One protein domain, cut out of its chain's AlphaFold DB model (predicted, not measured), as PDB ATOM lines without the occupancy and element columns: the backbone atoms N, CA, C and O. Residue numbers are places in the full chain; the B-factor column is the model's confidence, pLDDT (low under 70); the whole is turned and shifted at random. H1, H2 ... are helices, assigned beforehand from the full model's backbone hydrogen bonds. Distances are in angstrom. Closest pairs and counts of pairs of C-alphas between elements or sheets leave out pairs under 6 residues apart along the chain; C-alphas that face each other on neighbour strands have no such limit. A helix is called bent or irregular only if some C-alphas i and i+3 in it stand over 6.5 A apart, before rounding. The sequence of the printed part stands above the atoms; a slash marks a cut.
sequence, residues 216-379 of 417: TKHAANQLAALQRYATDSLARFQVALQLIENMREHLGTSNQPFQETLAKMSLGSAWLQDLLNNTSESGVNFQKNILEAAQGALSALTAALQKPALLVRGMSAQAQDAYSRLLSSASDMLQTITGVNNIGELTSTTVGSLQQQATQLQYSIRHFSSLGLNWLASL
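What this domain is: This is residues 216 to 379 of the 417 residues of the protein "Putative lipid storage" of Ixodes ricinus (UniProt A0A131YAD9). Four long helices, H1, H4, H6 and H7, lie side by side as a rod-shaped bundle, in which neighbours round the ring run opposite ways. The short hairpin of H2 and H3 packs toward one end of the rod, on the last part of H1 and the first part of H4, and little H5 sits near the other end. The printed part has 164 residues with seven named helices, H1 to H7 in order, and no named strand; its class is all helix. It is only just compact, close to loose, with a radius of gyration of the C-alphas of 17.8 A, and spans 60 by 29 by 19 A.

How they stand to each other: H1, residues 216 to 249, and H2, residues 256 to 266, form a helical hairpin but only just touch, with 3 pairs of C-alphas within 8 A; the closest are Met 247 and Phe 258, 6.7 A, and H1 takes part with residues 243 to 247 alone. H3, residues 270 to 280, makes a hairpin with H2 at a shallow tilt of 25 degrees; the closest C-alphas, of Ser 266 and Leu 272, are 5.0 A apart. H3 and H4, residues 283 to 306, are a hairpin too, with the C-alphas of Thr 279 and Phe 286 closest at 5.9 A; H4 touches H3 with residues 285 to 290 alone. H4 touches H1 at a shallow tilt of 22 degrees, opposite ways, closest at the C-alphas of Phe 237 and Ala 294, 5.1 A. H5, residues 309 to 312, and H4 meet only through their link. H5 only just touches H6, residues 317 to 338, with 3 pairs of C-alphas within 8 A, the closest Val 312 and Gln 320 at 6.1 A. H6 touches H4, with the C-alphas of Thr 302 and Ala 330 closest at 6.1 A. H6 forms a hairpin with H7, residues 348 to 377, at a shallow tilt of 27 degrees; the closest C-alphas are Ala 322 and Phe 368, 5.9 A. H7 touches H1 at a shallow tilt of 9 degrees, opposite ways, closest at the C-alphas of Thr 216 and Leu 376, 5.9 A. H1 and H6 are apart, as are H4 and H7. H1, H2, H3, H4, H6 and H7 are an up and down bundle, each running against the one before. Every O i to N i+4 pair is within hydrogen-bond range in H1, H2, H4, H6 and H7; H3 has 6 of 7, and H5 is too short for such a pair.

Where its parts are: H1 begins at C-alpha 216, (46.717, 67.740, -14.114), and measures 49.3 A; H4 measures 35.2 A, H6 31.4 A and H7 43.8 A, ending at C-alpha 377, (41.112, 71.679, -10.655). H3 is only just irregular: C-alphas 277 and 280 are 7.0 A apart.

The domain as a whole: The two C-alphas farthest apart, of Ser 254 and Leu 379, are 59.8 A apart. The printed part has no cut and no long link. The mean pLDDT of the printed part is 76.0, and 46 residues are under 70, among them 250 to 259 and 275 to 286.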
ATOM      1  N   THR A 216      47.106  66.427 -14.651       66.44
ATOM      2  CA  THR A 216      46.717  67.740 -14.114       66.44
ATOM      3  C   THR A 216      47.837  68.369 -13.295       66.44
ATOM      4  O   THR A 216      48.127  69.554 -13.467       66.44
ATOM      5  N   LYS A 217      48.537  67.588 -12.463       68.06
ATOM      6  CA  LYS A 217      49.688  68.075 -11.692       68.06
ATOM      7  C   LYS A 217      50.847  68.490 -12.594       68.06
ATOM      8  O   LYS A 217      51.454  69.537 -12.368       68.06
ATOM      9  N   HIS A 218      51.144  67.699 -13.622       66.69
ATOM     10  CA  HIS A 218      52.185  68.019 -14.589       66.69
ATOM     11  C   HIS A 218      51.859  69.312 -15.353       66.69
ATOM     12  O   HIS A 218      52.703  70.206 -15.430       66.69
ATOM     13  N   ALA A 219      50.617  69.465 -15.824       69.38
ATOM     14  CA  ALA A 219      50.147  70.691 -16.467       69.38
ATOM     15  C   ALA A 219      50.214  71.907 -15.523       69.38
ATOM     16  O   ALA A 219      50.668  72.977 -15.929       69.38
ATOM     17  N   ALA A 220      49.843  71.741 -14.250       72.88
ATOM     18  CA  ALA A 220      49.933  72.798 -13.243       72.88
ATOM     19  C   ALA A 220      51.388  73.227 -12.981       72.88
ATOM     20  O   ALA A 220      51.677  74.422 -12.905       72.88
ATOM     21  N   ASN A 221      52.319  72.272 -12.890       71.12
ATOM     22  CA  ASN A 221      53.742  72.560 -12.710       71.12
ATOM     23  C   ASN A 221      54.337  73.280 -13.930       71.12
ATOM     24  O   ASN A 221      55.098  74.233 -13.757       71.12
ATOM     25  N   GLN A 222      53.967  72.877 -15.151       73.75
ATOM     26  CA  GLN A 222      54.382  73.585 -16.364       73.75
ATOM     27  C   GLN A 222      53.836  75.017 -16.405       73.75
ATOM     28  O   GLN A 222      54.592  75.948 -16.678       73.75
ATOM     29  N   LEU A 223      52.555  75.218 -16.075       77.06
ATOM     30  CA  LEU A 223      51.941  76.547 -16.028       77.06
ATOM     31  C   LEU A 223      52.617  77.444 -14.979       77.06
ATOM     32  O   LEU A 223      52.920  78.602 -15.263       77.06
ATOM     33  N   ALA A 224      52.930  76.903 -13.799       78.69
ATOM     34  CA  ALA A 224      53.644  77.625 -12.749       78.69
ATOM     35  C   ALA A 224      55.088  77.982 -13.151       78.69
ATOM     36  O   ALA A 224      55.558  79.082 -12.855       78.69
ATOM     37  N   ALA A 225      55.798  77.081 -13.838       79.75
ATOM     38  CA  ALA A 225      57.138  77.348 -14.356       79.75
ATOM     39  C   ALA A 225      57.118  78.444 -15.434       79.75
ATOM     40  O   ALA A 225      57.903  79.391 -15.362       79.75
ATOM     41  N   LEU A 226      56.174  78.364 -16.378       78.50
ATOM     42  CA  LEU A 226      55.965  79.381 -17.411       78.50
ATOM     43  C   LEU A 226      55.591  80.737 -16.808       78.50
ATOM     44  O   LEU A 226      56.139  81.753 -17.219       78.50
ATOM     45  N   GLN A 227      54.719  80.765 -15.795       83.88
ATOM     46  CA  GLN A 227      54.348  81.995 -15.097       83.88
ATOM     47  C   GLN A 227      55.555  82.650 -14.418       83.88
ATOM     48  O   GLN A 227      55.738  83.863 -14.530       83.88
ATOM     49  N   ARG A 228      56.371  81.865 -13.701       84.81
ATOM     50  CA  ARG A 228      57.580  82.376 -13.037       84.81
ATOM     51  C   ARG A 228      58.553  82.953 -14.051       84.81
ATOM     52  O   ARG A 228      58.988  84.085 -13.882       84.81
ATOM     53  N   TYR A 229      58.816  82.211 -15.122       83.69
ATOM     54  CA  TYR A 229      59.682  82.659 -16.205       83.69
ATOM     55  C   TYR A 229      59.166  83.948 -16.862       83.69
ATOM     56  O   TYR A 229      59.914  84.908 -17.019       83.69
ATOM     57  N   ALA A 230      57.873  84.006 -17.186       84.06
ATOM     58  CA  ALA A 230      57.251  85.173 -17.800       84.06
ATOM     59  C   ALA A 230      57.302  86.410 -16.883       84.06
ATOM     60  O   ALA A 230      57.597  87.513 -17.335       84.06
ATOM     61  N   THR A 231      57.065  86.219 -15.583       85.19
ATOM     62  CA  THR A 231      57.141  87.298 -14.588       85.19
ATOM     63  C   THR A 231      58.575  87.803 -14.420       85.19
ATOM     64  O   THR A 231      58.773  89.010 -14.322       85.19
ATOM     65  N   ASP A 232      59.566  86.908 -14.422       85.75
ATOM     66  CA  ASP A 232      60.983  87.273 -14.341       85.75
ATOM     67  C   ASP A 232      61.437  88.049 -15.586       85.75
ATOM     68  O   ASP A 232      62.030  89.119 -15.470       85.75
ATOM     69  N   SER A 233      61.078  87.577 -16.784       84.50
ATOM     70  CA  SER A 233      61.398  88.258 -18.048       84.50
ATOM     71  C   SER A 233      60.803  89.668 -18.110       84.50
ATOM     72  O   SER A 233      61.459  90.620 -18.527       84.50
ATOM     73  N   LEU A 234      59.568  89.822 -17.633       86.94
ATOM     74  CA  LEU A 234      58.888  91.112 -17.570       86.94
ATOM     75  C   LEU A 234      59.496  92.051 -16.518       86.94
ATOM     76  O   LEU A 234      59.600  93.250 -16.760       86.94
ATOM     77  N   ALA A 235      59.951  91.517 -15.380       85.62
ATOM     78  CA  ALA A 235      60.676  92.298 -14.379       85.62
ATOM     79  C   ALA A 235      62.014  92.813 -14.935       85.62
ATOM     80  O   ALA A 235      62.343  93.984 -14.755       85.62
ATOM     81  N   ARG A 236      62.754  91.980 -15.685       82.38
ATOM     82  CA  ARG A 236      63.977  92.409 -16.391       82.38
ATOM     83  C   ARG A 236      63.689  93.531 -17.388       82.38
ATOM     84  O   ARG A 236      64.429  94.509 -17.427       82.38
ATOM     85  N   PHE A 237      62.591  93.427 -18.136       86.06
ATOM     86  CA  PHE A 237      62.145  94.470 -19.061       86.06
ATOM     87  C   PHE A 237      61.813  95.792 -18.350       86.06
ATOM     88  O   PHE A 237      62.259  96.853 -18.781       86.06
ATOM     89  N   GLN A 238      61.089  95.745 -17.229       85.62
ATOM     90  CA  GLN A 238      60.766  96.939 -16.438       85.62
ATOM     91  C   GLN A 238      62.021  97.625 -15.885       85.62
ATOM     92  O   GLN A 238      62.135  98.846 -15.965       85.62
ATOM     93  N   VAL A 239      62.986  96.851 -15.381       84.19
ATOM     94  CA  VAL A 239      64.276  97.385 -14.921       84.19
ATOM     95  C   VAL A 239      65.061  98.000 -16.084       84.19
ATOM     96  O   VAL A 239      65.612  99.087 -15.937       84.19
ATOM     97  N   ALA A 240      65.062  97.371 -17.264       83.12
ATOM     98  CA  ALA A 240      65.695  97.940 -18.453       83.12
ATOM     99  C   ALA A 240      65.057  99.280 -18.867       83.12
ATOM    100  O   ALA A 240      65.778 100.231 -19.161       83.12
ATOM    101  N   LEU A 241      63.726  99.406 -18.810       83.00
ATOM    102  CA  LEU A 241      63.036 100.676 -19.073       83.00
ATOM    103  C   LEU A 241      63.381 101.763 -18.046       83.00
ATOM    104  O   LEU A 241      63.555 102.917 -18.429       83.00
ATOM    105  N   GLN A 242      63.519 101.412 -16.765       82.19
ATOM    106  CA  GLN A 242      63.965 102.357 -15.733       82.19
ATOM    107  C   GLN A 242      65.401 102.836 -15.978       82.19
ATOM    108  O   GLN A 242      65.708 104.008 -15.770       82.19
ATOM    109  N   LEU A 243      66.283 101.957 -16.458       78.62
ATOM    110  CA  LEU A 243      67.644 102.335 -16.843       78.62
ATOM    111  C   LEU A 243      67.658 103.258 -18.065       78.62
ATOM    112  O   LEU A 243      68.404 104.233 -18.067       78.62
ATOM    113  N   ILE A 244      66.812 102.993 -19.065       78.44
ATOM    114  CA  ILE A 244      66.630 103.862 -20.239       78.44
ATOM    115  C   ILE A 244      66.134 105.253 -19.811       78.44
ATOM    116  O   ILE A 244      66.642 106.262 -20.294       78.44
ATOM    117  N   GLU A 245      65.180 105.318 -18.882       79.00
ATOM    118  CA  GLU A 245      64.635 106.573 -18.357       79.00
ATOM    119  C   GLU A 245      65.674 107.383 -17.573       79.00
ATOM    120  O   GLU A 245      65.900 108.550 -17.893       79.00
ATOM    121  N   ASN A 246      66.381 106.747 -16.633       75.44
ATOM    122  CA  ASN A 246      67.468 107.383 -15.883       75.44
ATOM    123  C   ASN A 246      68.589 107.864 -16.813       75.44
ATOM    124  O   ASN A 246      69.108 108.969 -16.665       75.44
ATOM    125  N   MET A 247      68.968 107.058 -17.808       70.75
ATOM    126  CA  MET A 247      69.993 107.448 -18.774       70.75
ATOM    127  C   MET A 247      69.553 108.654 -19.606       70.75
ATOM    128  O   MET A 247      70.369 109.524 -19.906       70.75
ATOM    129  N   ARG A 248      68.263 108.738 -19.941       73.62
ATOM    130  CA  ARG A 248      67.702 109.878 -20.665       73.62
ATOM    131  C   ARG A 248      67.727 111.162 -19.837       73.62
ATOM    132  O   ARG A 248      68.054 112.211 -20.380       73.62
ATOM    133  N   GLU A 249      67.413 111.097 -18.544       71.44
ATOM    134  CA  GLU A 249      67.489 112.262 -17.645       71.44
ATOM    135  C   GLU A 249      68.928 112.772 -17.459       71.44
ATOM    136  O   GLU A 249      69.147 113.968 -17.262       71.44
ATOM    137  N   HIS A 250      69.922 111.890 -17.612       65.75
ATOM    138  CA  HIS A 250      71.345 112.203 -17.462       65.75
ATOM    139  C   HIS A 250      72.124 112.347 -18.782       65.75
ATOM    140  O   HIS A 250      73.347 112.454 -18.738       65.75
ATOM    141  N   LEU A 251      71.461 112.442 -19.948       58.06
ATOM    142  CA  LEU A 251      72.069 112.506 -21.301       58.06
ATOM    143  C   LEU A 251      73.016 113.707 -21.580       58.06
ATOM    144  O   LEU A 251      73.420 113.925 -22.719       58.06
ATOM    145  N   GLY A 252      73.416 114.472 -20.561       56.56
ATOM    146  CA  GLY A 252      74.364 115.587 -20.661       56.56
ATOM    147  C   GLY A 252      75.159 115.894 -19.384       56.56
ATOM    148  O   GLY A 252      75.899 116.875 -19.362       56.56
ATOM    149  N   THR A 253      75.037 115.090 -18.322       54.59
ATOM    150  CA  THR A 253      75.813 115.247 -17.077       54.59
ATOM    151  C   THR A 253      76.576 113.953 -16.790       54.59
ATOM    152  O   THR A 253      76.106 112.881 -17.143       54.59
ATOM    153  N   SER A 254      77.795 114.066 -16.243       57.28
ATOM    154  CA  SER A 254      78.748 112.966 -15.979       57.28
ATOM    155  C   SER A 254      78.080 111.618 -15.656       57.28
ATOM    156  O   SER A 254      77.184 111.589 -14.826       57.28
ATOM    157  N   ASN A 255      78.554 110.501 -16.227       63.22
ATOM    158  CA  ASN A 255      77.990 109.139 -16.084       63.22
ATOM    159  C   ASN A 255      78.014 108.549 -14.649       63.22
ATOM    160  O   ASN A 255      77.534 107.435 -14.428       63.22
ATOM    161  N   GLN A 256      78.573 109.263 -13.669       61.38
ATOM    162  CA  GLN A 256      78.733 108.814 -12.279       61.38
ATOM    163  C   GLN A 256      77.430 108.462 -11.520       61.38
ATOM    164  O   GLN A 256      77.372 107.366 -10.962       61.38
ATOM    165  N   PRO A 257      76.374 109.308 -11.489       63.38
ATOM    166  CA  PRO A 257      75.152 109.019 -10.735       63.38
ATOM    167  C   PRO A 257      74.369 107.853 -11.352       63.38
ATOM    168  O   PRO A 257      73.718 107.080 -10.647       63.38
ATOM    169  N   PHE A 258      74.494 107.667 -12.667       65.75
ATOM    170  CA  PHE A 258      73.928 106.527 -13.373       65.75
ATOM    171  C   PHE A 258      74.646 105.217 -13.010       65.75
ATOM    172  O   PHE A 258      73.982 104.241 -12.666       65.75
ATOM    173  N   GLN A 259      75.987 105.191 -13.021       67.50
ATOM    174  CA  GLN A 259      76.759 104.005 -12.620       67.50
ATOM    175  C   GLN A 259      76.502 103.615 -11.163       67.50
ATOM    176  O   GLN A 259      76.400 102.429 -10.857       67.50
ATOM    177  N   GLU A 260      76.327 104.591 -10.270       70.06
ATOM    178  CA  GLU A 260      75.984 104.327  -8.872       70.06
ATOM    179  C   GLU A 260      74.570 103.730  -8.729       70.06
ATOM    180  O   GLU A 260      74.352 102.814  -7.933       70.06
ATOM    181  N   THR A 261      73.612 104.194  -9.537       68.81
ATOM    182  CA  THR A 261      72.236 103.664  -9.576       68.81
ATOM    183  C   THR A 261      72.194 102.248 -10.157       68.81
ATOM    184  O   THR A 261      71.554 101.361  -9.587       68.81
ATOM    185  N   LEU A 262      72.940 102.002 -11.237       71.00
ATOM    186  CA  LEU A 262      73.101 100.676 -11.829       71.00
ATOM    187  C   LEU A 262      73.780  99.714 -10.843       71.00
ATOM    188  O   LEU A 262      73.292  98.603 -10.654       71.00
ATOM    189  N   ALA A 263      74.843 100.142 -10.153       70.06
ATOM    190  CA  ALA A 263      75.530  99.341  -9.141       70.06
ATOM    191  C   ALA A 263      74.587  98.956  -7.987       70.06
ATOM    192  O   ALA A 263      74.534  97.784  -7.606       70.06
ATOM    193  N   LYS A 264      73.769  99.901  -7.501       74.69
ATOM    194  CA  LYS A 264      72.744  99.650  -6.472       74.69
ATOM    195  C   LYS A 264      71.686  98.637  -6.931       74.69
ATOM    196  O   LYS A 264      71.322  97.760  -6.154       74.69
ATOM    197  N   MET A 265      71.227  98.710  -8.182       65.25
ATOM    198  CA  MET A 265      70.251  97.760  -8.745       65.25
ATOM    199  C   MET A 265      70.864  96.394  -9.112       65.25
ATOM    200  O   MET A 265      70.183  95.368  -9.063       65.25
ATOM    201  N   SER A 266      72.158  96.352  -9.443       67.44
ATOM    202  CA  SER A 266      72.871  95.143  -9.883       67.44
ATOM    203  C   SER A 266      73.130  94.121  -8.774       67.44
ATOM    204  O   SER A 266      73.416  92.960  -9.071       67.44
ATOM    205  N   LEU A 267      73.005  94.516  -7.500       62.03
ATOM    206  CA  LEU A 267      73.343  93.681  -6.339       62.03
ATOM    207  C   LEU A 267      72.526  92.374  -6.257       62.03
ATOM    208  O   LEU A 267      72.914  91.451  -5.549       62.03
ATOM    209  N   GLY A 268      71.405  92.290  -6.984       62.72
ATOM    210  CA  GLY A 268      70.504  91.136  -6.996       62.72
ATOM    211  C   GLY A 268      70.283  90.471  -8.356       62.72
ATOM    212  O   GLY A 268      69.420  89.600  -8.443       62.72
ATOM    213  N   SER A 269      70.990  90.852  -9.430       70.12
ATOM    214  CA  SER A 269      70.753  90.236 -10.745       70.12
ATOM    215  C   SER A 269      72.018  90.024 -11.579       70.12
ATOM    216  O   SER A 269      72.762  90.950 -11.892       70.12
ATOM    217  N   ALA A 270      72.236  88.766 -11.978       73.31
ATOM    218  CA  ALA A 270      73.416  88.343 -12.734       73.31
ATOM    219  C   ALA A 270      73.526  89.026 -14.108       73.31
ATOM    220  O   ALA A 270      74.625  89.323 -14.560       73.31
ATOM    221  N   TRP A 271      72.392  89.326 -14.750       76.62
ATOM    222  CA  TRP A 271      72.383  90.000 -16.050       76.62
ATOM    223  C   TRP A 271      72.791  91.481 -15.952       76.62
ATOM    224  O   TRP A 271      73.440  91.980 -16.864       76.62
ATOM    225  N   LEU A 272      72.476  92.178 -14.847       73.56
ATOM    226  CA  LEU A 272      72.947  93.552 -14.622       73.56
ATOM    227  C   LEU A 272      74.445  93.597 -14.309       73.56
ATOM    228  O   LEU A 272      75.100  94.551 -14.704       73.56
ATOM    229  N   GLN A 273      74.985  92.579 -13.630       73.56
ATOM    230  CA  GLN A 273      76.428  92.448 -13.384       73.56
ATOM    231  C   GLN A 273      77.207  92.262 -14.692       73.56
ATOM    232  O   GLN A 273      78.246  92.886 -14.891       73.56
ATOM    233  N   ASP A 274      76.670  91.454 -15.608       71.81
ATOM    234  CA  ASP A 274      77.239  91.275 -16.944       71.81
ATOM    235  C   ASP A 274      77.200  92.588 -17.744       71.81
ATOM    236  O   ASP A 274      78.196  93.010 -18.330       71.81
ATOM    237  N   LEU A 275      76.088  93.322 -17.667       69.62
ATOM    238  CA  LEU A 275      75.968  94.657 -18.259       69.62
ATOM    239  C   LEU A 275      76.976  95.655 -17.663       69.62
ATOM    240  O   LEU A 275      77.552  96.446 -18.404       69.62
ATOM    241  N   LEU A 276      77.229  95.595 -16.351       68.50
ATOM    242  CA  LEU A 276      78.169  96.470 -15.642       68.50
ATOM    243  C   LEU A 276      79.623  96.193 -16.050       68.50
ATOM    244  O   LEU A 276      80.372  97.134 -16.300       68.50
ATOM    245  N   ASN A 277      80.000  94.926 -16.227       69.56
ATOM    246  CA  ASN A 277      81.336  94.543 -16.694       69.56
ATOM    247  C   ASN A 277      81.612  94.969 -18.146       69.56
ATOM    248  O   ASN A 277      82.754  95.253 -18.491       69.56
ATOM    249  N   ASN A 278      80.571  95.073 -18.978       63.19
ATOM    250  CA  ASN A 278      80.677  95.490 -20.381       63.19
ATOM    251  C   ASN A 278      80.566  97.020 -20.590       63.19
ATOM    252  O   ASN A 278      80.635  97.496 -21.722       63.19
ATOM    253  N   THR A 279      80.396  97.823 -19.528       57.12
ATOM    254  CA  THR A 279      80.244  99.294 -19.633       57.12
ATOM    255  C   THR A 279      81.538 100.069 -19.905       57.12
ATOM    256  O   THR A 279      81.475 101.273 -20.159       57.12
ATOM    257  N   SER A 280      82.712  99.430 -19.854       51.72
ATOM    258  CA  SER A 280      84.011 100.117 -19.941       51.72
ATOM    259  C   SER A 280      84.338 100.702 -21.322       51.72
ATOM    260  O   SER A 280      85.241 101.530 -21.428       51.72
ATOM    261  N   GLU A 281      83.606 100.331 -22.377       50.75
ATOM    262  CA  GLU A 281      83.890 100.734 -23.760       50.75
ATOM    263  C   GLU A 281      82.791 101.627 -24.363       50.75
ATOM    264  O   GLU A 281      81.923 101.167 -25.097       50.75
ATOM    265  N   SER A 282      82.875 102.942 -24.127       52.81
ATOM    266  CA  SER A 282      82.056 104.009 -24.745       52.81
ATOM    267  C   SER A 282      80.537 103.982 -24.456       52.81
ATOM    268  O   SER A 282      79.849 102.969 -24.560       52.81
ATOM    269  N   GLY A 283      79.961 105.152 -24.151       54.25
ATOM    270  CA  GLY A 283      78.535 105.286 -23.810       54.25
ATOM    271  C   GLY A 283      77.550 104.841 -24.903       54.25
ATOM    272  O   GLY A 283      76.413 104.522 -24.579       54.25
ATOM    273  N   VAL A 284      77.973 104.764 -26.172       57.00
ATOM    274  CA  VAL A 284      77.125 104.362 -27.314       57.00
ATOM    275  C   VAL A 284      76.904 102.845 -27.354       57.00
ATOM    276  O   VAL A 284      75.785 102.393 -27.595       57.00
ATOM    277  N   ASN A 285      77.933 102.048 -27.042       64.62
ATOM    278  CA  ASN A 285      77.801 100.587 -26.963       64.62
ATOM    279  C   ASN A 285      76.869 100.182 -25.817       64.62
ATOM    280  O   ASN A 285      76.064  99.266 -25.943       64.62
ATOM    281  N   PHE A 286      76.913 100.926 -24.714       67.69
ATOM    282  CA  PHE A 286      76.074 100.662 -23.555       67.69
ATOM    283  C   PHE A 286      74.578 100.952 -23.796       67.69
ATOM    284  O   PHE A 286      73.732 100.154 -23.391       67.69
ATOM    285  N   GLN A 287      74.239 102.038 -24.506       71.00
ATOM    286  CA  GLN A 287      72.851 102.336 -24.909       71.00
ATOM    287  C   GLN A 287      72.251 101.201 -25.741       71.00
ATOM    288  O   GLN A 287      71.120 100.769 -25.505       71.00
ATOM    289  N   LYS A 288      73.041 100.697 -26.691       74.94
ATOM    290  CA  LYS A 288      72.667  99.573 -27.540       74.94
ATOM    291  C   LYS A 288      72.474  98.292 -26.719       74.94
ATOM    292  O   LYS A 288      71.445  97.645 -26.864       74.94
ATOM    293  N   ASN A 289      73.377  97.997 -25.783       76.00
ATOM    294  CA  ASN A 289      73.294  96.808 -24.928       76.00
ATOM    295  C   ASN A 289      72.047  96.800 -24.019       76.00
ATOM    296  O   ASN A 289      71.443  95.746 -23.826       76.00
ATOM    297  N   ILE A 290      71.622  97.948 -23.468       75.00
ATOM    298  CA  ILE A 290      70.381  98.017 -22.666       75.00
ATOM    299  C   ILE A 290      69.149  97.779 -23.544       75.00
ATOM    300  O   ILE A 290      68.232  97.056 -23.146       75.00
ATOM    301  N   LEU A 291      69.119  98.381 -24.735       78.81
ATOM    302  CA  LEU A 291      68.015  98.211 -25.674       78.81
ATOM    303  C   LEU A 291      67.911  96.754 -26.148       78.81
ATOM    304  O   LEU A 291      66.823  96.180 -26.140       78.81
ATOM    305  N   GLU A 292      69.043  96.127 -26.470       80.19
ATOM    306  CA  GLU A 292      69.126  94.708 -26.827       80.19
ATOM    307  C   GLU A 292      68.711  93.800 -25.662       80.19
ATOM    308  O   GLU A 292      67.990  92.825 -25.873       80.19
ATOM    309  N   ALA A 293      69.069  94.137 -24.419       80.25
ATOM    310  CA  ALA A 293      68.605  93.410 -23.240       80.25
ATOM    311  C   ALA A 293      67.080  93.521 -23.050       80.25
ATOM    312  O   ALA A 293      66.426  92.526 -22.725       80.25
ATOM    313  N   ALA A 294      66.489  94.696 -23.299       81.94
ATOM    314  CA  ALA A 294      65.042  94.902 -23.237       81.94
ATOM    315  C   ALA A 294      64.302  94.128 -24.347       81.94
ATOM    316  O   ALA A 294      63.328  93.421 -24.071       81.94
ATOM    317  N   GLN A 295      64.795  94.197 -25.587       84.50
ATOM    318  CA  GLN A 295      64.274  93.433 -26.728       84.50
ATOM    319  C   GLN A 295      64.431  91.916 -26.514       84.50
ATOM    320  O   GLN A 295      63.512  91.138 -26.785       84.50
ATOM    321  N   GLY A 296      65.567  91.480 -25.967       83.31
ATOM    322  CA  GLY A 296      65.853  90.094 -25.604       83.31
ATOM    323  C   GLY A 296      64.911  89.561 -24.523       83.31
ATOM    324  O   GLY A 296      64.343  88.481 -24.668       83.31
ATOM    325  N   ALA A 297      64.663  90.340 -23.468       84.56
ATOM    326  CA  ALA A 297      63.723  89.968 -22.412       84.56
ATOM    327  C   ALA A 297      62.281  89.847 -22.936       84.56
ATOM    328  O   ALA A 297      61.540  88.939 -22.547       84.56
ATOM    329  N   LEU A 298      61.870  90.729 -23.844       84.06
ATOM    330  CA  LEU A 298      60.510  90.724 -24.372       84.06
ATOM    331  C   LEU A 298      60.289  89.644 -25.444       84.06
ATOM    332  O   LEU A 298      59.256  88.978 -25.452       84.06
ATOM    333  N   SER A 299      61.281  89.388 -26.295       83.88
ATOM    334  CA  SER A 299      61.246  88.266 -27.245       83.88
ATOM    335  C   SER A 299      61.238  86.912 -26.528       83.88
ATOM    336  O   SER A 299      60.448  86.030 -26.876       83.88
ATOM    337  N   ALA A 300      62.039  86.764 -25.469       83.75
ATOM    338  CA  ALA A 300      62.046  85.580 -24.619       83.75
ATOM    339  C   ALA A 300      60.690  85.354 -23.925       83.75
ATOM    340  O   ALA A 300      60.235  84.210 -23.818       83.75
ATOM    341  N   LEU A 301      60.025  86.433 -23.497       85.88
ATOM    342  CA  LEU A 301      58.674  86.392 -22.944       85.88
ATOM    343  C   LEU A 301      57.665  85.889 -23.982       85.88
ATOM    344  O   LEU A 301      56.954  84.922 -23.716       85.88
ATOM    345  N   THR A 302      57.636  86.485 -25.176       84.50
ATOM    346  CA  THR A 302      56.714  86.093 -26.253       84.50
ATOM    347  C   THR A 302      56.921  84.635 -26.673       84.50
ATOM    348  O   THR A 302      55.951  83.886 -26.797       84.50
ATOM    349  N   ALA A 303      58.172  84.181 -26.799       84.44
ATOM    350  CA  ALA A 303      58.487  82.790 -27.123       84.44
ATOM    351  C   ALA A 303      58.040  81.807 -26.025       84.44
ATOM    352  O   ALA A 303      57.546  80.717 -26.321       84.44
ATOM    353  N   ALA A 304      58.185  82.171 -24.748       80.00
ATOM    354  CA  ALA A 304      57.702  81.348 -23.642       80.00
ATOM    355  C   ALA A 304      56.171  81.298 -23.585       80.00
ATOM    356  O   ALA A 304      55.607  80.232 -23.332       80.00
ATOM    357  N   LEU A 305      55.509  82.421 -23.869       80.69
ATOM    358  CA  LEU A 305      54.055  82.514 -23.900       80.69
ATOM    359  C   LEU A 305      53.432  81.707 -25.036       80.69
ATOM    360  O   LEU A 305      52.320  81.249 -24.849       80.69
ATOM    361  N   GLN A 306      54.126  81.458 -26.150       81.31
ATOM    362  CA  GLN A 306      53.607  80.643 -27.260       81.31
ATOM    363  C   GLN A 306      53.569  79.129 -26.971       81.31
ATOM    364  O   GLN A 306      52.734  78.416 -27.531       81.31
ATOM    365  N   LYS A 307      54.443  78.615 -26.094       75.69
ATOM    366  CA  LYS A 307      54.562  77.171 -25.792       75.69
ATOM    367  C   LYS A 307      53.263  76.500 -25.302       75.69
ATOM    368  O   LYS A 307      52.950  75.419 -25.797       75.69
ATOM    369  N   PRO A 308      52.475  77.081 -24.376       69.19
ATOM    370  CA  PRO A 308      51.244  76.458 -23.882       69.19
ATOM    371  C   PRO A 308      50.038  76.554 -24.836       69.19
ATOM    372  O   PRO A 308      48.945  76.156 -24.438       69.19
ATOM    373  N   ALA A 309      50.181  77.018 -26.084       65.75
ATOM    374  CA  ALA A 309      49.053  77.222 -27.005       65.75
ATOM    375  C   ALA A 309      48.141  75.986 -27.176       65.75
ATOM    376  O   ALA A 309      46.919  76.119 -27.278       65.75
ATOM    377  N   LEU A 310      48.715  74.777 -27.154       58.31
ATOM    378  CA  LEU A 310      47.954  73.524 -27.241       58.31
ATOM    379  C   LEU A 310      47.149  73.219 -25.969       58.31
ATOM    380  O   LEU A 310      46.040  72.700 -26.068       58.31
ATOM    381  N   LEU A 311      47.680  73.568 -24.794       64.19
ATOM    382  CA  LEU A 311      46.975  73.420 -23.518       64.19
ATOM    383  C   LEU A 311      45.818  74.421 -23.430       64.19
ATOM    384  O   LEU A 311      44.720  74.052 -23.023       64.19
ATOM    385  N   VAL A 312      46.037  75.657 -23.891       68.12
ATOM    386  CA  VAL A 312      45.038  76.736 -23.847       68.12
ATOM    387  C   VAL A 312      43.822  76.453 -24.719       68.12
ATOM    388  O   VAL A 312      42.699  76.763 -24.326       68.12
ATOM    389  N   ARG A 313      44.012  75.786 -25.861       66.56
ATOM    390  CA  ARG A 313      42.918  75.421 -26.773       66.56
ATOM    391  C   ARG A 313      41.864  74.505 -26.129       66.56
ATOM    392  O   ARG A 313      40.735  74.463 -26.604       66.56
ATOM    393  N   GLY A 314      42.222  73.782 -25.064       65.38
ATOM    394  CA  GLY A 314      41.301  72.936 -24.298       65.38
ATOM    395  C   GLY A 314      40.614  73.633 -23.116       65.38
ATOM    396  O   GLY A 314      39.743  73.025 -22.498       65.38
ATOM    397  N   MET A 315      40.997  74.869 -22.782       75.38
ATOM    398  CA  MET A 315      40.513  75.592 -21.598       75.38
ATOM    399  C   MET A 315      39.163  76.282 -21.835       75.38
ATOM    400  O   MET A 315      38.652  76.304 -22.954       75.38
ATOM    401  N   SER A 316      38.584  76.878 -20.785       78.75
ATOM    402  CA  SER A 316      37.361  77.685 -20.897       78.75
ATOM    403  C   SER A 316      37.537  78.875 -21.850       78.75
ATOM    404  O   SER A 316      38.637  79.410 -21.987       78.75
ATOM    405  N   ALA A 317      36.438  79.338 -22.460       79.75
ATOM    406  CA  ALA A 317      36.445  80.520 -23.331       79.75
ATOM    407  C   ALA A 317      37.083  81.742 -22.639       79.75
ATOM    408  O   ALA A 317      37.916  82.425 -23.220       79.75
ATOM    409  N   GLN A 318      36.812  81.927 -21.341       82.56
ATOM    410  CA  GLN A 318      37.413  82.995 -20.540       82.56
ATOM    411  C   GLN A 318      38.947  82.900 -20.449       82.56
ATOM    412  O   GLN A 318      39.631  83.924 -20.495       82.56
ATOM    413  N   ALA A 319      39.504  81.692 -20.319       78.00
ATOM    414  CA  ALA A 319      40.951  81.490 -20.282       78.00
ATOM    415  C   ALA A 319      41.594  81.685 -21.664       78.00
ATOM    416  O   ALA A 319      42.688  82.244 -21.754       78.00
ATOM    417  N   GLN A 320      40.897  81.285 -22.732       82.38
ATOM    418  CA  GLN A 320      41.326  81.523 -24.112       82.38
ATOM    419  C   GLN A 320      41.363  83.025 -24.436       82.38
ATOM    420  O   GLN A 320      42.368  83.511 -24.953       82.38
ATOM    421  N   ASP A 321      40.337  83.780 -24.034       85.38
ATOM    422  CA  ASP A 321      40.261  85.235 -24.219       85.38
ATOM    423  C   ASP A 321      41.284  86.001 -23.367       85.38
ATOM    424  O   ASP A 321      41.772  87.068 -23.747       85.38
ATOM    425  N   ALA A 322      41.602  85.506 -22.169       83.75
ATOM    426  CA  ALA A 322      42.666  86.080 -21.346       83.75
ATOM    427  C   ALA A 322      44.048  85.855 -21.982       83.75
ATOM    428  O   ALA A 322      44.881  86.759 -21.990       83.75
ATOM    429  N   TYR A 323      44.278  84.671 -22.550       85.31
ATOM    430  CA  TYR A 323      45.533  84.320 -23.207       85.31
ATOM    431  C   TYR A 323      45.737  85.036 -24.549       85.31
ATOM    432  O   TYR A 323      46.849  85.469 -24.845       85.31
ATOM    433  N   SER A 324      44.687  85.225 -25.354       84.62
ATOM    434  CA  SER A 324      44.789  85.974 -26.615       84.62
ATOM    435  C   SER A 324      45.164  87.439 -26.376       84.62
ATOM    436  O   SER A 324      46.076  87.948 -27.027       84.62
ATOM    437  N   ARG A 325      44.547  88.083 -25.373       85.81
ATOM    438  CA  ARG A 325      44.899  89.440 -24.918       85.81
ATOM    439  C   ARG A 325      46.330  89.538 -24.398       85.81
ATOM    440  O   ARG A 325      47.008  90.538 -24.616       85.81
ATOM    441  N   LEU A 326      46.792  88.495 -23.713       87.25
ATOM    442  CA  LEU A 326      48.166  88.410 -23.234       87.25
ATOM    443  C   LEU A 326      49.159  88.364 -24.404       87.25
ATOM    444  O   LEU A 326      50.152  89.087 -24.403       87.25
ATOM    445  N   LEU A 327      48.871  87.536 -25.410       86.44
ATOM    446  CA  LEU A 327      49.727  87.373 -26.581       86.44
ATOM    447  C   LEU A 327      49.756  88.638 -27.449       86.44
ATOM    448  O   LEU A 327      50.828  89.018 -27.922       86.44
ATOM    449  N   SER A 328      48.609  89.303 -27.631       88.06
ATOM    450  CA  SER A 328      48.539  90.567 -28.372       88.06
ATOM    451  C   SER A 328      49.320  91.660 -27.652       88.06
ATOM    452  O   SER A 328      50.210  92.249 -28.246       88.06
ATOM    453  N   SER A 329      49.108  91.840 -26.344       87.00
ATOM    454  CA  SER A 329      49.816  92.864 -25.566       87.00
ATOM    455  C   SER A 329      51.335  92.652 -25.541       87.00
ATOM    456  O   SER A 329      52.086  93.618 -25.671       87.00
ATOM    457  N   ALA A 330      51.809  91.407 -25.423       86.81
ATOM    458  CA  ALA A 330      53.239  91.105 -25.508       86.81
ATOM    459  C   ALA A 330      53.813  91.381 -26.912       86.81
ATOM    460  O   ALA A 330      54.934  91.873 -27.036       86.81
ATOM    461  N   SER A 331      53.040  91.096 -27.963       86.94
ATOM    462  CA  SER A 331      53.446  91.339 -29.354       86.94
ATOM    463  C   SER A 331      53.475  92.831 -29.693       86.94
ATOM    464  O   SER A 331      54.427  93.282 -30.323       86.94
ATOM    465  N   ASP A 332      52.496  93.604 -29.223       86.94
ATOM    466  CA  ASP A 332      52.422  95.056 -29.417       86.94
ATOM    467  C   ASP A 332      53.600  95.763 -28.722       86.94
ATOM    468  O   ASP A 332      54.273  96.615 -29.311       86.94
ATOM    469  N   MET A 333      53.924  95.354 -27.487       84.94
ATOM    470  CA  MET A 333      55.118  95.845 -26.789       84.94
ATOM    471  C   MET A 333      56.407  95.460 -27.527       84.94
ATOM    472  O   MET A 333      57.353  96.244 -27.569       84.94
ATOM    473  N   LEU A 334      56.466  94.262 -28.119       85.81
ATOM    474  CA  LEU A 334      57.648  93.831 -28.864       85.81
ATOM    475  C   LEU A 334      57.827  94.671 -30.126       85.81
ATOM    476  O   LEU A 334      58.922  95.169 -30.358       85.81
ATOM    477  N   GLN A 335      56.756  94.895 -30.889       84.69
ATOM    478  CA  GLN A 335      56.793  95.725 -32.092       84.69
ATOM    479  C   GLN A 335      57.238  97.157 -31.785       84.69
ATOM    480  O   GLN A 335      58.110  97.687 -32.475       84.69
ATOM    481  N   THR A 336      56.693  97.756 -30.724       83.19
ATOM    482  CA  THR A 336      57.044  99.124 -30.318       83.19
ATOM    483  C   THR A 336      58.514  99.261 -29.926       83.19
ATOM    484  O   THR A 336      59.131 100.244 -30.322       83.19
ATOM    485  N   ILE A 337      59.114  98.284 -29.234       79.44
ATOM    486  CA  ILE A 337      60.538  98.358 -28.866       79.44
ATOM    487  C   ILE A 337      61.495  97.910 -29.980       79.44
ATOM    488  O   ILE A 337      62.619  98.399 -30.042       79.44
ATOM    489  N   THR A 338      61.080  97.011 -30.880       80.19
ATOM    490  CA  THR A 338      61.886  96.637 -32.062       80.19
ATOM    491  C   THR A 338      61.921  97.729 -33.127       80.19
ATOM    492  O   THR A 338      62.854  97.770 -33.920       80.19
ATOM    493  N   GLY A 339      60.921  98.616 -33.151       76.00
ATOM    494  CA  GLY A 339      60.890  99.771 -34.050       76.00
ATOM    495  C   GLY A 339      61.805 100.922 -33.623       76.00
ATOM    496  O   GLY A 339      61.968 101.866 -34.391       76.00
ATOM    497  N   VAL A 340      62.394 100.853 -32.425       77.50
ATOM    498  CA  VAL A 340      63.291 101.875 -31.879       77.50
ATOM    499  C   VAL A 340      64.741 101.442 -32.071       77.50
ATOM    500  O   VAL A 340      65.127 100.372 -31.608       77.50
ATOM    501  N   ASN A 341      65.552 102.286 -32.713       70.25
ATOM    502  CA  ASN A 341      66.970 102.005 -32.972       70.25
ATOM    503  C   ASN A 341      67.914 102.752 -32.018       70.25
ATOM    504  O   ASN A 341      69.082 102.385 -31.890       70.25
ATOM    505  N   ASN A 342      67.431 103.802 -31.348       67.50
ATOM    506  CA  ASN A 342      68.214 104.596 -30.405       67.50
ATOM    507  C   ASN A 342      67.364 105.003 -29.190       67.50
ATOM    508  O   ASN A 342      66.195 105.350 -29.326       67.50
ATOM    509  N   ILE A 343      67.976 105.042 -28.002       65.44
ATOM    510  CA  ILE A 343      67.364 105.569 -26.769       65.44
ATOM    511  C   ILE A 343      66.826 106.999 -26.957       65.44
ATOM    512  O   ILE A 343      65.823 107.356 -26.347       65.44
ATOM    513  N   GLY A 344      67.427 107.802 -27.843       63.78
ATOM    514  CA  GLY A 344      66.936 109.145 -28.175       63.78
ATOM    515  C   GLY A 344      65.557 109.195 -28.856       63.78
ATOM    516  O   GLY A 344      64.898 110.229 -28.799       63.78
ATOM    517  N   GLU A 345      65.096 108.099 -29.466       68.94
ATOM    518  CA  GLU A 345      63.774 108.001 -30.111       68.94
ATOM    519  C   GLU A 345      62.659 107.649 -29.100       68.94
ATOM    520  O   GLU A 345      61.474 107.848 -29.378       68.94
ATOM    521  N   LEU A 346      63.025 107.177 -27.898       73.44
ATOM    522  CA  LEU A 346      62.106 106.861 -26.799       73.44
ATOM    523  C   LEU A 346      61.716 108.126 -26.018       73.44
ATOM    524  O   LEU A 346      62.352 108.534 -25.039       73.44
ATOM    525  N   THR A 347      60.610 108.742 -26.430       75.44
ATOM    526  CA  THR A 347      59.976 109.842 -25.686       75.44
ATOM    527  C   THR A 347      59.550 109.418 -24.269       75.44
ATOM    528  O   THR A 347      59.271 108.251 -23.997       75.44
ATOM    529  N   SER A 348      59.415 110.372 -23.338       75.19
ATOM    530  CA  SER A 348      58.869 110.103 -21.990       75.19
ATOM    531  C   SER A 348      57.481 109.468 -22.025       75.19
ATOM    532  O   SER A 348      57.169 108.598 -21.216       75.19
ATOM    533  N   THR A 349      56.680 109.825 -23.026       78.69
ATOM    534  CA  THR A 349      55.349 109.258 -23.244       78.69
ATOM    535  C   THR A 349      55.385 107.795 -23.693       78.69
ATOM    536  O   THR A 349      54.554 107.010 -23.242       78.69
ATOM    537  N   THR A 350      56.348 107.395 -24.532       80.56
ATOM    538  CA  THR A 350      56.481 105.997 -24.985       80.56
ATOM    539  C   THR A 350      57.027 105.100 -23.879       80.56
ATOM    540  O   THR A 350      56.470 104.028 -23.653       80.56
ATOM    541  N   VAL A 351      58.029 105.561 -23.120       82.19
ATOM    542  CA  VAL A 351      58.551 104.833 -21.949       82.19
ATOM    543  C   VAL A 351      57.468 104.658 -20.879       82.19
ATOM    544  O   VAL A 351      57.264 103.541 -20.405       82.19
ATOM    545  N   GLY A 352      56.715 105.715 -20.557       81.88
ATOM    546  CA  GLY A 352      55.605 105.637 -19.603       81.88
ATOM    547  C   GLY A 352      54.488 104.689 -20.060       81.88
ATOM    548  O   GLY A 352      53.993 103.884 -19.271       81.88
ATOM    549  N   SER A 353      54.142 104.711 -21.353       85.12
ATOM    550  CA  SER A 353      53.180 103.772 -21.943       85.12
ATOM    551  C   SER A 353      53.663 102.319 -21.842       85.12
ATOM    552  O   SER A 353      52.914 101.449 -21.399       85.12
ATOM    553  N   LEU A 354      54.934 102.052 -22.167       85.25
ATOM    554  CA  LEU A 354      55.533 100.716 -22.070       85.25
ATOM    555  C   LEU A 354      55.588 100.202 -20.624       85.25
ATOM    556  O   LEU A 354      55.276  99.039 -20.377       85.25
ATOM    557  N   GLN A 355      55.919 101.056 -19.651       85.88
ATOM    558  CA  GLN A 355      55.878 100.693 -18.229       85.88
ATOM    559  C   GLN A 355      54.452 100.340 -17.774       85.88
ATOM    560  O   GLN A 355      54.239  99.358 -17.047       85.88
ATOM    561  N   GLN A 356      53.458 101.106 -18.227       88.19
ATOM    562  CA  GLN A 356      52.055 100.842 -17.923       88.19
ATOM    563  C   GLN A 356      51.581  99.527 -18.556       88.19
ATOM    564  O   GLN A 356      50.972  98.705 -17.868       88.19
ATOM    565  N   GLN A 357      51.898  99.289 -19.832       87.25
ATOM    566  CA  GLN A 357      51.573  98.044 -20.533       87.25
ATOM    567  C   GLN A 357      52.264  96.833 -19.896       87.25
ATOM    568  O   GLN A 357      51.617  95.806 -19.699       87.25
ATOM    569  N   ALA A 358      53.521  96.962 -19.465       86.69
ATOM    570  CA  ALA A 358      54.220  95.909 -18.733       86.69
ATOM    571  C   ALA A 358      53.512  95.571 -17.409       86.69
ATOM    572  O   ALA A 358      53.316  94.404 -17.080       86.69
ATOM    573  N   THR A 359      53.046  96.576 -16.668       86.25
ATOM    574  CA  THR A 359      52.306  96.356 -15.412       86.25
ATOM    575  C   THR A 359      50.962  95.656 -15.658       86.25
ATOM    576  O   THR A 359      50.601  94.715 -14.947       86.25
ATOM    577  N   GLN A 360      50.242  96.057 -16.710       87.69
ATOM    578  CA  GLN A 360      48.997  95.405 -17.136       87.69
ATOM    579  C   GLN A 360      49.227  93.961 -17.602       87.69
ATOM    580  O   GLN A 360      48.446  93.060 -17.271       87.69
ATOM    581  N   LEU A 361      50.328  93.708 -18.313       88.44
ATOM    582  CA  LEU A 361      50.707  92.367 -18.739       88.44
ATOM    583  C   LEU A 361      51.001  91.477 -17.527       88.44
ATOM    584  O   LEU A 361      50.538  90.341 -17.477       88.44
ATOM    585  N   GLN A 362      51.682  91.994 -16.502       87.62
ATOM    586  CA  GLN A 362      51.973  91.238 -15.281       87.62
ATOM    587  C   GLN A 362      50.692  90.783 -14.565       87.62
ATOM    588  O   GLN A 362      50.592  89.631 -14.127       87.62
ATOM    589  N   TYR A 363      49.697  91.669 -14.466       86.94
ATOM    590  CA  TYR A 363      48.387  91.320 -13.918       86.94
ATOM    591  C   TYR A 363      47.688  90.260 -14.778       86.94
ATOM    592  O   TYR A 363      47.191  89.263 -14.252       86.94
ATOM    593  N   SER A 364      47.731  90.420 -16.102       86.19
ATOM    594  CA  SER A 364      47.132  89.484 -17.061       86.19
ATOM    595  C   SER A 364      47.761  88.086 -16.989       86.19
ATOM    596  O   SER A 364      47.036  87.092 -16.998       86.19
ATOM    597  N   ILE A 365      49.087  87.988 -16.817       86.31
ATOM    598  CA  ILE A 365      49.813  86.720 -16.616       86.31
ATOM    599  C   ILE A 365      49.330  86.020 -15.340       86.31
ATOM    600  O   ILE A 365      49.051  84.819 -15.350       86.31
ATOM    601  N   ARG A 366      49.208  86.759 -14.226       85.50
ATOM    602  CA  ARG A 366      48.705  86.203 -12.959       85.50
ATOM    603  C   ARG A 366      47.252  85.756 -13.078       85.50
ATOM    604  O   ARG A 366      46.913  84.673 -12.604       85.50
ATOM    605  N   HIS A 367      46.417  86.557 -13.734       84.31
ATOM    606  CA  HIS A 367      45.013  86.238 -13.947       84.31
ATOM    607  C   HIS A 367      44.852  84.965 -14.787       84.31
ATOM    608  O   HIS A 367      44.174  84.033 -14.355       84.31
ATOM    609  N   PHE A 368      45.555  84.863 -15.919       83.88
ATOM    610  CA  PHE A 368      45.568  83.662 -16.755       83.88
ATOM    611  C   PHE A 368      46.051  82.425 -15.986       83.88
ATOM    612  O   PHE A 368      45.413  81.377 -16.057       83.88
ATOM    613  N   SER A 369      47.120  82.544 -15.192       82.88
ATOM    614  CA  SER A 369      47.601  81.423 -14.374       82.88
ATOM    615  C   SER A 369      46.553  80.957 -13.360       82.88
ATOM    616  O   SER A 369      46.296  79.761 -13.235       82.88
ATOM    617  N   SER A 370      45.872  81.893 -12.689       82.38
ATOM    618  CA  SER A 370      44.807  81.550 -11.740       82.38
ATOM    619  C   SER A 370      43.625  80.849 -12.416       82.38
ATOM    620  O   SER A 370      43.141  79.837 -11.909       82.38
ATOM    621  N   LEU A 371      43.212  81.324 -13.598       80.31
ATOM    622  CA  LEU A 371      42.185  80.676 -14.411       80.31
ATOM    623  C   LEU A 371      42.624  79.281 -14.850       80.31
ATOM    624  O   LEU A 371      41.811  78.361 -14.839       80.31
ATOM    625  N   GLY A 372      43.900  79.100 -15.198       74.94
ATOM    626  CA  GLY A 372      44.411  77.805 -15.622       74.94
ATOM    627  C   GLY A 372      44.530  76.781 -14.512       74.94
ATOM    628  O   GLY A 372      44.141  75.634 -14.714       74.94
ATOM    629  N   LEU A 373      44.965  77.192 -13.326       77.19
ATOM    630  CA  LEU A 373      44.975  76.320 -12.155       77.19
ATOM    631  C   LEU A 373      43.553  75.957 -11.708       77.19
ATOM    632  O   LEU A 373      43.301  74.799 -11.386       77.19
ATOM    633  N   ASN A 374      42.614  76.908 -11.748       77.00
ATOM    634  CA  ASN A 374      41.212  76.648 -11.419       77.00
ATOM    635  C   ASN A 374      40.548  75.718 -12.449       77.00
ATOM    636  O   ASN A 374      39.865  74.764 -12.090       77.00
ATOM    637  N   TRP A 375      40.819  75.930 -13.739       78.50
ATOM    638  CA  TRP A 375      40.347  75.038 -14.793       78.50
ATOM    639  C   TRP A 375      40.898  73.615 -14.625       78.50
ATOM    640  O   TRP A 375      40.122  72.663 -14.671       78.50
ATOM    641  N   LEU A 376      42.198  73.459 -14.346       69.06
ATOM    642  CA  LEU A 376      42.810  72.151 -14.081       69.06
ATOM    643  C   LEU A 376      42.198  71.450 -12.859       69.06
ATOM    644  O   LEU A 376      42.060  70.230 -12.873       69.06
ATOM    645  N   ALA A 377      41.809  72.207 -11.828       67.88
ATOM    646  CA  ALA A 377      41.112  71.679 -10.655       67.88
ATOM    647  C   ALA A 377      39.654  71.281 -10.952       67.88
ATOM    648  O   ALA A 377      39.114  70.400 -10.288       67.88
ATOM    649  N   SER A 378      39.028  71.904 -11.955       66.12
ATOM    650  CA  SER A 378      37.645  71.632 -12.374       66.12
ATOM    651  C   SER A 378      37.494  70.466 -13.357       66.12
ATOM    652  O   SER A 378      36.368  70.115 -13.708       66.12
ATOM    653  N   LEU A 379      38.598  69.879 -13.838       61.97
ATOM    654  CA  LEU A 379      38.546  68.774 -14.793       61.97
ATOM    655  C   LEU A 379      37.893  67.546 -14.135       61.97
ATOM    656  O   LEU A 379      38.448  67.018 -13.168       61.97
TER     657      LEU A 379